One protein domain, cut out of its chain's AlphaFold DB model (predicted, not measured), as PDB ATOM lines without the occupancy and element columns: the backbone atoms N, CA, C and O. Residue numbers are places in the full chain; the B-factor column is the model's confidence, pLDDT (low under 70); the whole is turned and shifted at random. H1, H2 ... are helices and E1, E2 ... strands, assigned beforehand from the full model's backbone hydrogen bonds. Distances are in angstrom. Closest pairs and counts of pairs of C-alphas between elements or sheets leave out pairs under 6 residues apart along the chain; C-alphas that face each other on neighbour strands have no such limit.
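Overview. This is residues 2 to 83 of the 83 residues of an uncharacterized protein of Rhodovulum imhoffii (UniProt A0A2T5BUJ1). A long, thin tail leads into a small, compact body: a strongly twisted sheet of three strands, E1, E2 and E3, with one short helix, H1, packed over a face of it. Residues 2 to 19 stand free as the tail and make most of the length; beyond E3, short pairings through residues 60 to 61 tie in E4. The printed part has 82 residues, with four named strands and then one named helix; the antiparallel sheet has the order E1, E2, E3. The class is mixed, helices and strands, with under half of the residues in named elements. The whole is extended, with a radius of gyration of the C-alphas of 21.8 A and spans of 76 by 30 by 19 A.

Arrangement. E1, residues 26 to 35, bends by 61 degrees at residue 32 and forms a hairpin with E2, residues 38 to 45; N 30 and O 42 are 3.0 A apart, within hydrogen-bond range. E2 forms a hairpin with E3, residues 50 to 55, where N 43 and O 51 are 2.8 A apart. These three strands are a meander, each the antiparallel neighbour of the one before. E4, residues 66 to 68, pairs with no named strand; it is near E3 and apart from E1 and E2. H1, residues 74 to 81, is on the sheet at a height of 7.2 A, only just over E2, with three of its C-alphas falling on E2 and two on E1. It runs slantwise to the strands, at 50 degrees to E2 on the local plane. The closest C-alphas of H1 and E1 are those of Glu 79 and Val 26, 5.9 A apart. In H1 every O i to N i+4 pair is within hydrogen-bond range.

Along the chain. E1 begins at C-alpha 26 (4.691, 33.015, 54.492) and is 21.4 A long; E2 is 21.8 A and E3 16.6 A. H1, 10.6 A long, ends at C-alpha 81 (13.044, 34.176, 53.961).

Size, cuts and confidence. The C-alphas of Arg 2 and Ser 58, the two farthest apart, are 76.9 A apart. The printed part has no cut and no long link between named elements. Residues 2 to 24 have pLDDT under 70.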
ATOM      1  N   ARG A   2     -41.350  62.448  33.880       40.91
ATOM      2  CA  ARG A   2     -41.129  62.017  35.269       40.91
ATOM      3  C   ARG A   2     -40.132  62.953  35.975       40.91
ATOM      4  O   ARG A   2     -39.010  63.073  35.514       40.91
ATOM      5  N   ILE A   3     -40.635  63.600  37.032       51.69
ATOM      6  CA  ILE A   3     -40.094  63.873  38.384       51.69
ATOM      7  C   ILE A   3     -38.616  64.299  38.555       51.69
ATOM      8  O   ILE A   3     -37.684  63.635  38.120       51.69
ATOM      9  N   PHE A   4     -38.480  65.408  39.294       49.06
ATOM     10  CA  PHE A   4     -37.301  66.077  39.852       49.06
ATOM     11  C   PHE A   4     -36.501  65.276  40.905       49.06
ATOM     12  O   PHE A   4     -37.042  64.410  41.584       49.06
ATOM     13  N   ALA A   5     -35.290  65.802  41.150       50.41
ATOM     14  CA  ALA A   5     -34.608  65.962  42.444       50.41
ATOM     15  C   ALA A   5     -33.586  64.907  42.893       50.41
ATOM     16  O   ALA A   5     -33.859  63.716  42.974       50.41
ATOM     17  N   GLY A   6     -32.447  65.438  43.355       48.81
ATOM     18  CA  GLY A   6     -31.796  64.931  44.560       48.81
ATOM     19  C   GLY A   6     -30.308  64.654  44.419       48.81
ATOM     20  O   GLY A   6     -29.914  63.505  44.263       48.81
ATOM     21  N   SER A   7     -29.473  65.689  44.558       55.12
ATOM     22  CA  SER A   7     -28.075  65.513  44.960       55.12
ATOM     23  C   SER A   7     -28.034  64.798  46.309       55.12
ATOM     24  O   SER A   7     -28.381  65.389  47.330       55.12
ATOM     25  N   ILE A   8     -27.605  63.538  46.317       60.28
ATOM     26  CA  ILE A   8     -27.292  62.806  47.543       60.28
ATOM     27  C   ILE A   8     -25.771  62.714  47.620       60.28
ATOM     28  O   ILE A   8     -25.141  61.826  47.051       60.28
ATOM     29  N   ALA A   9     -25.180  63.683  48.313       55.47
ATOM     30  CA  ALA A   9     -23.916  63.462  48.995       55.47
ATOM     31  C   ALA A   9     -24.160  62.390  50.056       55.47
ATOM     32  O   ALA A   9     -25.116  62.553  50.805       55.47
ATOM     33  N   VAL A  10     -23.334  61.342  50.144       57.34
ATOM     34  CA  VAL A  10     -23.149  60.582  51.392       57.34
ATOM     35  C   VAL A  10     -21.947  59.632  51.287       57.34
ATOM     36  O   VAL A  10     -21.905  58.711  50.480       57.34
ATOM     37  N   PHE A  11     -21.001  59.916  52.185       50.22
ATOM     38  CA  PHE A  11     -20.051  59.025  52.849       50.22
ATOM     39  C   PHE A  11     -18.890  58.431  52.036       50.22
ATOM     40  O   PHE A  11     -18.900  57.273  51.623       50.22
ATOM     41  N   LEU A  12     -17.783  59.188  52.004       51.66
ATOM     42  CA  LEU A  12     -16.450  58.589  52.113       51.66
ATOM     43  C   LEU A  12     -16.374  57.853  53.460       51.66
ATOM     44  O   LEU A  12     -16.034  58.433  54.491       51.66
ATOM     45  N   LEU A  13     -16.701  56.564  53.452       56.56
ATOM     46  CA  LEU A  13     -16.264  55.664  54.504       56.56
ATOM     47  C   LEU A  13     -14.759  55.467  54.285       56.56
ATOM     48  O   LEU A  13     -14.345  54.675  53.438       56.56
ATOM     49  N   LEU A  14     -13.933  56.243  54.994       55.09
ATOM     50  CA  LEU A  14     -12.524  55.900  55.147       55.09
ATOM     51  C   LEU A  14     -12.485  54.535  55.829       55.09
ATOM     52  O   LEU A  14     -12.639  54.426  57.044       55.09
ATOM     53  N   LEU A  15     -12.292  53.490  55.028       51.22
ATOM     54  CA  LEU A  15     -11.780  52.225  55.508       51.22
ATOM     55  C   LEU A  15     -10.400  52.512  56.105       51.22
ATOM     56  O   LEU A  15      -9.379  52.447  55.424       51.22
ATOM     57  N   THR A  16     -10.355  52.807  57.401       56.69
ATOM     58  CA  THR A  16      -9.197  52.480  58.225       56.69
ATOM     59  C   THR A  16      -9.155  50.962  58.304       56.69
ATOM     60  O   THR A  16      -9.553  50.353  59.297       56.69
ATOM     61  N   ILE A  17      -8.736  50.338  57.202       57.75
ATOM     62  CA  ILE A  17      -8.256  48.970  57.226       57.75
ATOM     63  C   ILE A  17      -7.040  49.066  58.134       57.75
ATOM     64  O   ILE A  17      -6.009  49.614  57.742       57.75
ATOM     65  N   GLY A  18      -7.199  48.636  59.385       46.62
ATOM     66  CA  GLY A  18      -6.060  48.288  60.207       46.62
ATOM     67  C   GLY A  18      -5.246  47.330  59.359       46.62
ATOM     68  O   GLY A  18      -5.687  46.211  59.099       46.62
ATOM     69  N   ALA A  19      -4.129  47.821  58.819       55.44
ATOM     70  CA  ALA A  19      -3.189  46.976  58.121       55.44
ATOM     71  C   ALA A  19      -2.899  45.828  59.091       55.44
ATOM     72  O   ALA A  19      -2.560  46.116  60.246       55.44
ATOM     73  N   PRO A  20      -3.110  44.560  58.694       52.25
ATOM     74  CA  PRO A  20      -2.749  43.458  59.556       52.25
ATOM     75  C   PRO A  20      -1.297  43.690  59.951       52.25
ATOM     76  O   PRO A  20      -0.430  43.883  59.093       52.25
ATOM     77  N   VAL A  21      -1.060  43.771  61.258       50.91
ATOM     78  CA  VAL A  21       0.274  43.712  61.840       50.91
ATOM     79  C   VAL A  21       0.834  42.363  61.419       50.91
ATOM     80  O   VAL A  21       0.574  41.338  62.040       50.91
ATOM     81  N   HIS A  22       1.474  42.343  60.252       49.22
ATOM     82  CA  HIS A  22       2.011  41.138  59.659       49.22
ATOM     83  C   HIS A  22       3.122  40.637  60.568       49.22
ATOM     84  O   HIS A  22       4.256  41.109  60.512       49.22
ATOM     85  N   ALA A  23       2.770  39.664  61.406       53.56
ATOM     86  CA  ALA A  23       3.719  38.699  61.912       53.56
ATOM     87  C   ALA A  23       4.515  38.182  60.704       53.56
ATOM     88  O   ALA A  23       3.915  37.788  59.696       53.56
ATOM     89  N   GLY A  24       5.847  38.272  60.772       65.38
ATOM     90  CA  GLY A  24       6.733  37.696  59.761       65.38
ATOM     91  C   GLY A  24       6.276  36.270  59.463       65.38
ATOM     92  O   GLY A  24       6.036  35.484  60.380       65.38
ATOM     93  N   GLY A  25       6.023  35.976  58.192       84.62
ATOM     94  CA  GLY A  25       5.314  34.769  57.804       84.62
ATOM     95  C   GLY A  25       5.179  34.614  56.298       84.62
ATOM     96  O   GLY A  25       5.334  35.559  55.517       84.62
ATOM     97  N   VAL A  26       4.909  33.380  55.890       92.19
ATOM     98  CA  VAL A  26       4.691  33.015  54.492       92.19
ATOM     99  C   VAL A  26       3.212  33.202  54.172       92.19
ATOM    100  O   VAL A  26       2.357  32.606  54.819       92.19
ATOM    101  N   SER A  27       2.907  34.021  53.169       94.06
ATOM    102  CA  SER A  27       1.547  34.203  52.655       94.06
ATOM    103  C   SER A  27       1.187  33.128  51.634       94.06
ATOM    104  O   SER A  27       0.094  32.571  51.697       94.06
ATOM    105  N   SER A  28       2.091  32.816  50.702       94.44
ATOM    106  CA  SER A  28       1.892  31.736  49.734       94.44
ATOM    107  C   SER A  28       3.211  31.172  49.212       94.44
ATOM    108  O   SER A  28       4.245  31.844  49.203       94.44
ATOM    109  N   ILE A  29       3.152  29.916  48.771       95.75
ATOM    110  CA  ILE A  29       4.212  29.226  48.039       95.75
ATOM    111  C   ILE A  29       3.552  28.589  46.821       95.75
ATOM    112  O   ILE A  29       2.582  27.846  46.969       95.75
ATOM    113  N   SER A  30       4.065  28.862  45.630       96.56
ATOM    114  CA  SER A  30       3.579  28.264  44.386       96.56
ATOM    115  C   SER A  30       4.743  27.913  43.474       96.56
ATOM    116  O   SER A  30       5.787  28.558  43.519       96.56
ATOM    117  N   GLU A  31       4.584  26.894  42.637       96.00
ATOM    118  CA  GLU A  31       5.556  26.597  41.583       96.00
ATOM    119  C   GLU A  31       5.548  27.717  40.528       96.00
ATOM    120  O   GLU A  31       4.493  28.201  40.130       96.00
ATOM    121  N   ASP A  32       6.736  28.132  40.087       94.06
ATOM    122  CA  ASP A  32       6.972  29.228  39.137       94.06
ATOM    123  C   ASP A  32       7.962  28.791  38.037       94.06
ATOM    124  O   ASP A  32       8.986  29.420  37.729       94.06
ATOM    125  N   GLY A  33       7.667  27.620  37.466       93.88
ATOM    126  CA  GLY A  33       8.418  27.016  36.372       93.88
ATOM    127  C   GLY A  33       9.709  26.327  36.814       93.88
ATOM    128  O   GLY A  33       9.781  25.702  37.872       93.88
ATOM    129  N   LYS A  34      10.739  26.398  35.962       91.75
ATOM    130  CA  LYS A  34      12.048  25.775  36.201       91.75
ATOM    131  C   LYS A  34      13.179  26.798  36.159       91.75
ATOM    132  O   LYS A  34      13.125  27.758  35.394       91.75
ATOM    133  N   SER A  35      14.223  26.558  36.945       88.25
ATOM    134  CA  SER A  35      15.474  27.315  36.942       88.25
ATOM    135  C   SER A  35      16.652  26.349  37.064       88.25
ATOM    136  O   SER A  35      16.706  25.544  37.991       88.25
ATOM    137  N   GLY A  36      17.569  26.372  36.090       81.00
ATOM    138  CA  GLY A  36      18.752  25.499  36.086       81.00
ATOM    139  C   GLY A  36      18.445  23.995  36.099       81.00
ATOM    140  O   GLY A  36      19.236  23.225  36.626       81.00
ATOM    141  N   GLY A  37      17.290  23.578  35.566       86.19
ATOM    142  CA  GLY A  37      16.829  22.181  35.582       86.19
ATOM    143  C   GLY A  37      15.986  21.794  36.804       86.19
ATOM    144  O   GLY A  37      15.267  20.798  36.741       86.19
ATOM    145  N   SER A  38      15.987  22.612  37.855       90.19
ATOM    146  CA  SER A  38      15.195  22.407  39.072       90.19
ATOM    147  C   SER A  38      13.863  23.149  39.033       90.19
ATOM    148  O   SER A  38      13.734  24.164  38.347       90.19
ATOM    149  N   THR A  39      12.875  22.682  39.798       93.88
ATOM    150  CA  THR A  39      11.627  23.428  40.019       93.88
ATOM    151  C   THR A  39      11.921  24.722  40.773       93.88
ATOM    152  O   THR A  39      12.587  24.716  41.813       93.88
ATOM    153  N   ALA A  40      11.431  25.833  40.230       95.94
ATOM    154  CA  ALA A  40      11.444  27.125  40.890       95.94
ATOM    155  C   ALA A  40      10.109  27.345  41.604       95.94
ATOM    156  O   ALA A  40       9.054  26.959  41.108       95.94
ATOM    157  N   TYR A  41      10.165  27.989  42.760       96.25
ATOM    158  CA  TYR A  41       9.031  28.327  43.598       96.25
ATOM    159  C   TYR A  41       9.006  29.830  43.824       96.25
ATOM    160  O   TYR A  41      10.023  30.445  44.155       96.25
ATOM    161  N   GLN A  42       7.827  30.414  43.686       97.00
ATOM    162  CA  GLN A  42       7.540  31.751  44.151       97.00
ATOM    163  C   GLN A  42       7.057  31.679  45.598       97.00
ATOM    164  O   GLN A  42       6.088  30.993  45.913       97.00
ATOM    165  N   VAL A  43       7.729  32.417  46.472       96.38
ATOM    166  CA  VAL A  43       7.354  32.615  47.869       96.38
ATOM    167  C   VAL A  43       6.894  34.053  48.025       96.38
ATOM    168  O   VAL A  43       7.641  34.982  47.719       96.38
ATOM    169  N   ILE A  44       5.671  34.245  48.505       95.38
ATOM    170  CA  ILE A  44       5.141  35.559  48.858       95.38
ATOM    171  C   ILE A  44       5.055  35.612  50.375       95.38
ATOM    172  O   ILE A  44       4.387  34.785  50.990       95.38
ATOM    173  N   CYS A  45       5.734  36.572  50.983       94.06
ATOM    174  CA  CYS A  45       5.656  36.825  52.413       94.06
ATOM    175  C   CYS A  45       4.459  37.715  52.728       94.06
ATOM    176  O   CYS A  45       4.010  38.496  51.887       94.06
ATOM    177  N   THR A  46       3.967  37.665  53.962       91.94
ATOM    178  CA  THR A  46       2.817  38.480  54.373       91.94
ATOM    179  C   THR A  46       3.102  39.985  54.292       91.94
ATOM    180  O   THR A  46       2.221  40.767  53.964       91.94
ATOM    181  N   ASN A  47       4.363  40.408  54.442       88.38
ATOM    182  CA  ASN A  47       4.783  41.799  54.202       88.38
ATOM    183  C   ASN A  47       4.806  42.220  52.711       88.38
ATOM    184  O   ASN A  47       5.236  43.328  52.399       88.38
ATOM    185  N   GLY A  48       4.394  41.347  51.790       89.44
ATOM    186  CA  GLY A  48       4.359  41.602  50.351       89.44
ATOM    187  C   GLY A  48       5.676  41.343  49.614       89.44
ATOM    188  O   GLY A  48       5.697  41.435  48.384       89.44
ATOM    189  N   LYS A  49       6.767  40.990  50.313       91.25
ATOM    190  CA  LYS A  49       8.026  40.587  49.664       91.25
ATOM    191  C   LYS A  49       7.818  39.302  48.876       91.25
ATOM    192  O   LYS A  49       7.143  38.381  49.330       91.25
ATOM    193  N   LYS A  50       8.425  39.244  47.693       94.25
ATOM    194  CA  LYS A  50       8.351  38.093  46.796       94.25
ATOM    195  C   LYS A  50       9.752  37.572  46.543       94.25
ATOM    196  O   LYS A  50      10.629  38.340  46.157       94.25
ATOM    197  N   PHE A  51       9.933  36.276  46.718       94.31
ATOM    198  CA  PHE A  51      11.169  35.574  46.421       94.31
ATOM    199  C   PHE A  51      10.892  34.521  45.365       94.31
ATOM    200  O   PHE A  51       9.877  33.833  45.420       94.31
ATOM    201  N   ARG A  52      11.803  34.385  44.408       95.62
ATOM    202  CA  ARG A  52      11.795  33.276  43.461       95.62
ATOM    203  C   ARG A  52      13.006  32.416  43.760       95.62
ATOM    204  O   ARG A  52      14.133  32.864  43.557       95.62
ATOM    205  N   ILE A  53      12.763  31.216  44.268       95.81
ATOM    206  CA  ILE A  53      13.808  30.321  44.756       95.81
ATOM    207  C   ILE A  53      13.744  28.963  44.081       95.81
ATOM    208  O   ILE A  53      12.680  28.498  43.699       95.81
ATOM    209  N   TRP A  54      14.879  28.300  43.948       95.88
ATOM    210  CA  TRP A  54      14.958  26.926  43.460       95.88
ATOM    211  C   TRP A  54      16.031  26.176  44.236       95.88
ATOM    212  O   TRP A  54      16.933  26.784  44.814       95.88
ATOM    213  N   ASN A  55      15.928  24.851  44.269       94.25
ATOM    214  CA  ASN A  55      16.926  24.005  44.910       94.25
ATOM    215  C   ASN A  55      17.775  23.318  43.838       94.25
ATOM    216  O   ASN A  55      17.239  22.563  43.032       94.25
ATOM    217  N   ASP A  56      19.083  23.569  43.805       91.06
ATOM    218  CA  ASP A  56      19.989  22.945  42.822       91.06
ATOM    219  C   ASP A  56      20.411  21.508  43.194       91.06
ATOM    220  O   ASP A  56      21.235  20.902  42.518       91.06
ATOM    221  N   GLY A  57      19.860  20.953  44.276       88.12
ATOM    222  CA  GLY A  57      20.239  19.664  44.855       88.12
ATOM    223  C   GLY A  57      21.246  19.796  45.998       88.12
ATOM    224  O   GLY A  57      21.280  18.940  46.883       88.12
ATOM    225  N   SER A  58      22.027  20.882  46.042       91.19
ATOM    226  CA  SER A  58      22.950  21.150  47.152       91.19
ATOM    227  C   SER A  58      22.410  22.169  48.158       91.19
ATOM    228  O   SER A  58      22.636  22.017  49.360       91.19
ATOM    229  N   GLN A  59      21.684  23.188  47.695       94.75
ATOM    230  CA  GLN A  59      21.172  24.278  48.522       94.75
ATOM    231  C   GLN A  59      20.034  25.030  47.821       94.75
ATOM    232  O   GLN A  59      19.737  24.811  46.647       94.75
ATOM    233  N   TRP A  60      19.382  25.923  48.561       95.69
ATOM    234  CA  TRP A  60      18.436  26.875  48.000       95.69
ATOM    235  C   TRP A  60      19.174  28.042  47.359       95.69
ATOM    236  O   TRP A  60      20.187  28.524  47.875       95.69
ATOM    237  N   ARG A  61      18.654  28.503  46.228       94.81
ATOM    238  CA  ARG A  61      19.198  29.608  45.443       94.81
ATOM    239  C   ARG A  61      18.088  30.538  44.994       94.81
ATOM    240  O   ARG A  61      16.942  30.118  44.872       94.81
ATOM    241  N   ASP A  62      18.455  31.780  44.734       94.25
ATOM    242  CA  ASP A  62      17.613  32.800  44.124       94.25
ATOM    243  C   ASP A  62      18.389  33.538  43.019       94.25
ATOM    244  O   ASP A  62      19.499  33.146  42.644       94.25
ATOM    245  N   ALA A  63      17.810  34.613  42.481       89.69
ATOM    246  CA  ALA A  63      18.452  35.425  41.447       89.69
ATOM    247  C   ALA A  63      19.775  36.074  41.900       89.69
ATOM    248  O   ALA A  63      20.605  36.398  41.053       89.69
ATOM    249  N   VAL A  64      19.976  36.264  43.209       90.94
ATOM    250  CA  VAL A  64      21.180  36.884  43.780       90.94
ATOM    251  C   VAL A  64      22.283  35.848  43.981       90.94
ATOM    252  O   VAL A  64      23.461  36.148  43.797       90.94
ATOM    253  N   GLY A  65      21.927  34.607  44.314       92.12
ATOM    254  CA  GLY A  65      22.888  33.521  44.412       92.12
ATOM    255  C   GLY A  65      22.458  32.415  45.363       92.12
ATOM    256  O   GLY A  65      21.296  32.030  45.435       92.12
ATOM    257  N   ALA A  66      23.440  31.824  46.040       93.56
ATOM    258  CA  ALA A  66      23.196  30.771  47.015       93.56
ATOM    259  C   ALA A  66      22.643  31.354  48.323       93.56
ATOM    260  O   ALA A  66      23.263  32.218  48.934       93.56
ATOM    261  N   GLN A  67      21.503  30.828  48.765       92.38
ATOM    262  CA  GLN A  67      20.839  31.174  50.027       92.38
ATOM    263  C   GLN A  67      21.165  30.162  51.146       92.38
ATOM    264  O   GLN A  67      20.753  30.330  52.294       92.38
ATOM    265  N   GLY A  68      21.887  29.082  50.823       92.81
ATOM    266  CA  GLY A  68      22.187  27.994  51.749       92.81
ATOM    267  C   GLY A  68      20.966  27.110  52.023       92.81
ATOM    268  O   GLY A  68      20.169  26.822  51.135       92.81
ATOM    269  N   GLY A  69      20.822  26.620  53.255       91.25
ATOM    270  CA  GLY A  69      19.656  25.812  53.631       91.25
ATOM    271  C   GLY A  69      19.643  24.400  53.042       91.25
ATOM    272  O   GLY A  69      18.571  23.853  52.784       91.25
ATOM    273  N   LYS A  70      20.820  23.797  52.842       91.19
ATOM    274  CA  LYS A  70      20.954  22.380  52.475       91.19
ATOM    275  C   LYS A  70      20.079  21.504  53.382       91.19
ATOM    276  O   LYS A  70      20.171  21.596  54.602       91.19
ATOM    277  N   GLY A  71      19.235  20.670  52.775       89.44
ATOM    278  CA  GLY A  71      18.319  19.767  53.482       89.44
ATOM    279  C   GLY A  71      17.029  20.406  54.012       89.44
ATOM    280  O   GLY A  71      16.189  19.679  54.536       89.44
ATOM    281  N   ARG A  72      16.828  21.724  53.871       93.69
ATOM    282  CA  ARG A  72      15.547  22.363  54.220       93.69
ATOM    283  C   ARG A  72      14.486  22.044  53.177       93.69
ATOM    284  O   ARG A  72      14.765  22.109  51.978       93.69
ATOM    285  N   SER A  73      13.262  21.793  53.630       93.81
ATOM    286  CA  SER A  73      12.096  21.754  52.744       93.81
ATOM    287  C   SER A  73      11.775  23.148  52.192       93.81
ATOM    288  O   SER A  73      12.233  24.164  52.723       93.81
ATOM    289  N   ILE A  74      10.955  23.209  51.136       92.81
ATOM    290  CA  ILE A  74      10.507  24.485  50.562       92.81
ATOM    291  C   ILE A  74       9.809  25.365  51.607       92.81
ATOM    292  O   ILE A  74      10.093  26.557  51.687       92.81
ATOM    293  N   THR A  75       8.968  24.777  52.463       93.88
ATOM    294  CA  THR A  75       8.267  25.494  53.536       93.88
ATOM    295  C   THR A  75       9.247  26.101  54.536       93.88
ATOM    296  O   THR A  75       9.168  27.293  54.810       93.88
ATOM    297  N   GLN A  76      10.232  25.328  55.004       94.38
ATOM    298  CA  GLN A  76      11.245  25.822  55.946       94.38
ATOM    299  C   GLN A  76      12.094  26.949  55.348       94.38
ATOM    300  O   GLN A  76      12.464  27.893  56.046       94.38
ATOM    301  N   GLN A  77      12.424  26.860  54.055       94.88
ATOM    302  CA  GLN A  77      13.159  27.926  53.382       94.88
ATOM    303  C   GLN A  77      12.293  29.178  53.195       94.88
ATOM    304  O   GLN A  77      12.786  30.285  53.396       94.88
ATOM    305  N   ALA A  78      11.014  29.021  52.855       93.75
ATOM    306  CA  ALA A  78      10.076  30.132  52.760       93.75
ATOM    307  C   ALA A  78       9.921  30.850  54.110       93.75
ATOM    308  O   ALA A  78      10.015  32.073  54.168       93.75
ATOM    309  N   GLU A  79       9.778  30.103  55.207       92.62
ATOM    310  CA  GLU A  79       9.734  30.666  56.561       92.62
ATOM    311  C   GLU A  79      11.028  31.399  56.918       92.62
ATOM    312  O   GLU A  79      10.978  32.474  57.504       92.62
ATOM    313  N   PHE A  80      12.191  30.858  56.544       92.31
ATOM    314  CA  PHE A  80      13.474  31.532  56.747       92.31
ATOM    315  C   PHE A  80      13.554  32.878  56.010       92.31
ATOM    316  O   PHE A  80      14.062  33.844  56.572       92.31
ATOM    317  N   LEU A  81      13.036  32.956  54.780       91.38
ATOM    318  CA  LEU A  81      13.044  34.176  53.961       91.38
ATOM    319  C   LEU A  81      12.003  35.214  54.401       91.38
ATOM    320  O   LEU A  81      12.204  36.411  54.194       91.38
ATOM    321  N   CYS A  82      10.893  34.760  54.978       90.50
ATOM    322  CA  CYS A  82       9.768  35.608  55.365       90.50
ATOM    323  C   CYS A  82       9.757  36.031  56.842       90.50
ATOM    324  O   CYS A  82       8.763  36.609  57.291       90.50
ATOM    325  N   ARG A  83      10.833  35.743  57.581       84.00
ATOM    326  CA  ARG A  83      11.055  36.235  58.947       84.00
ATOM    327  C   ARG A  83      11.276  37.745  59.009       84.00
ATOM    328  O   ARG A  83      11.794  38.334  58.032       84.00
TER     329      ARG A  83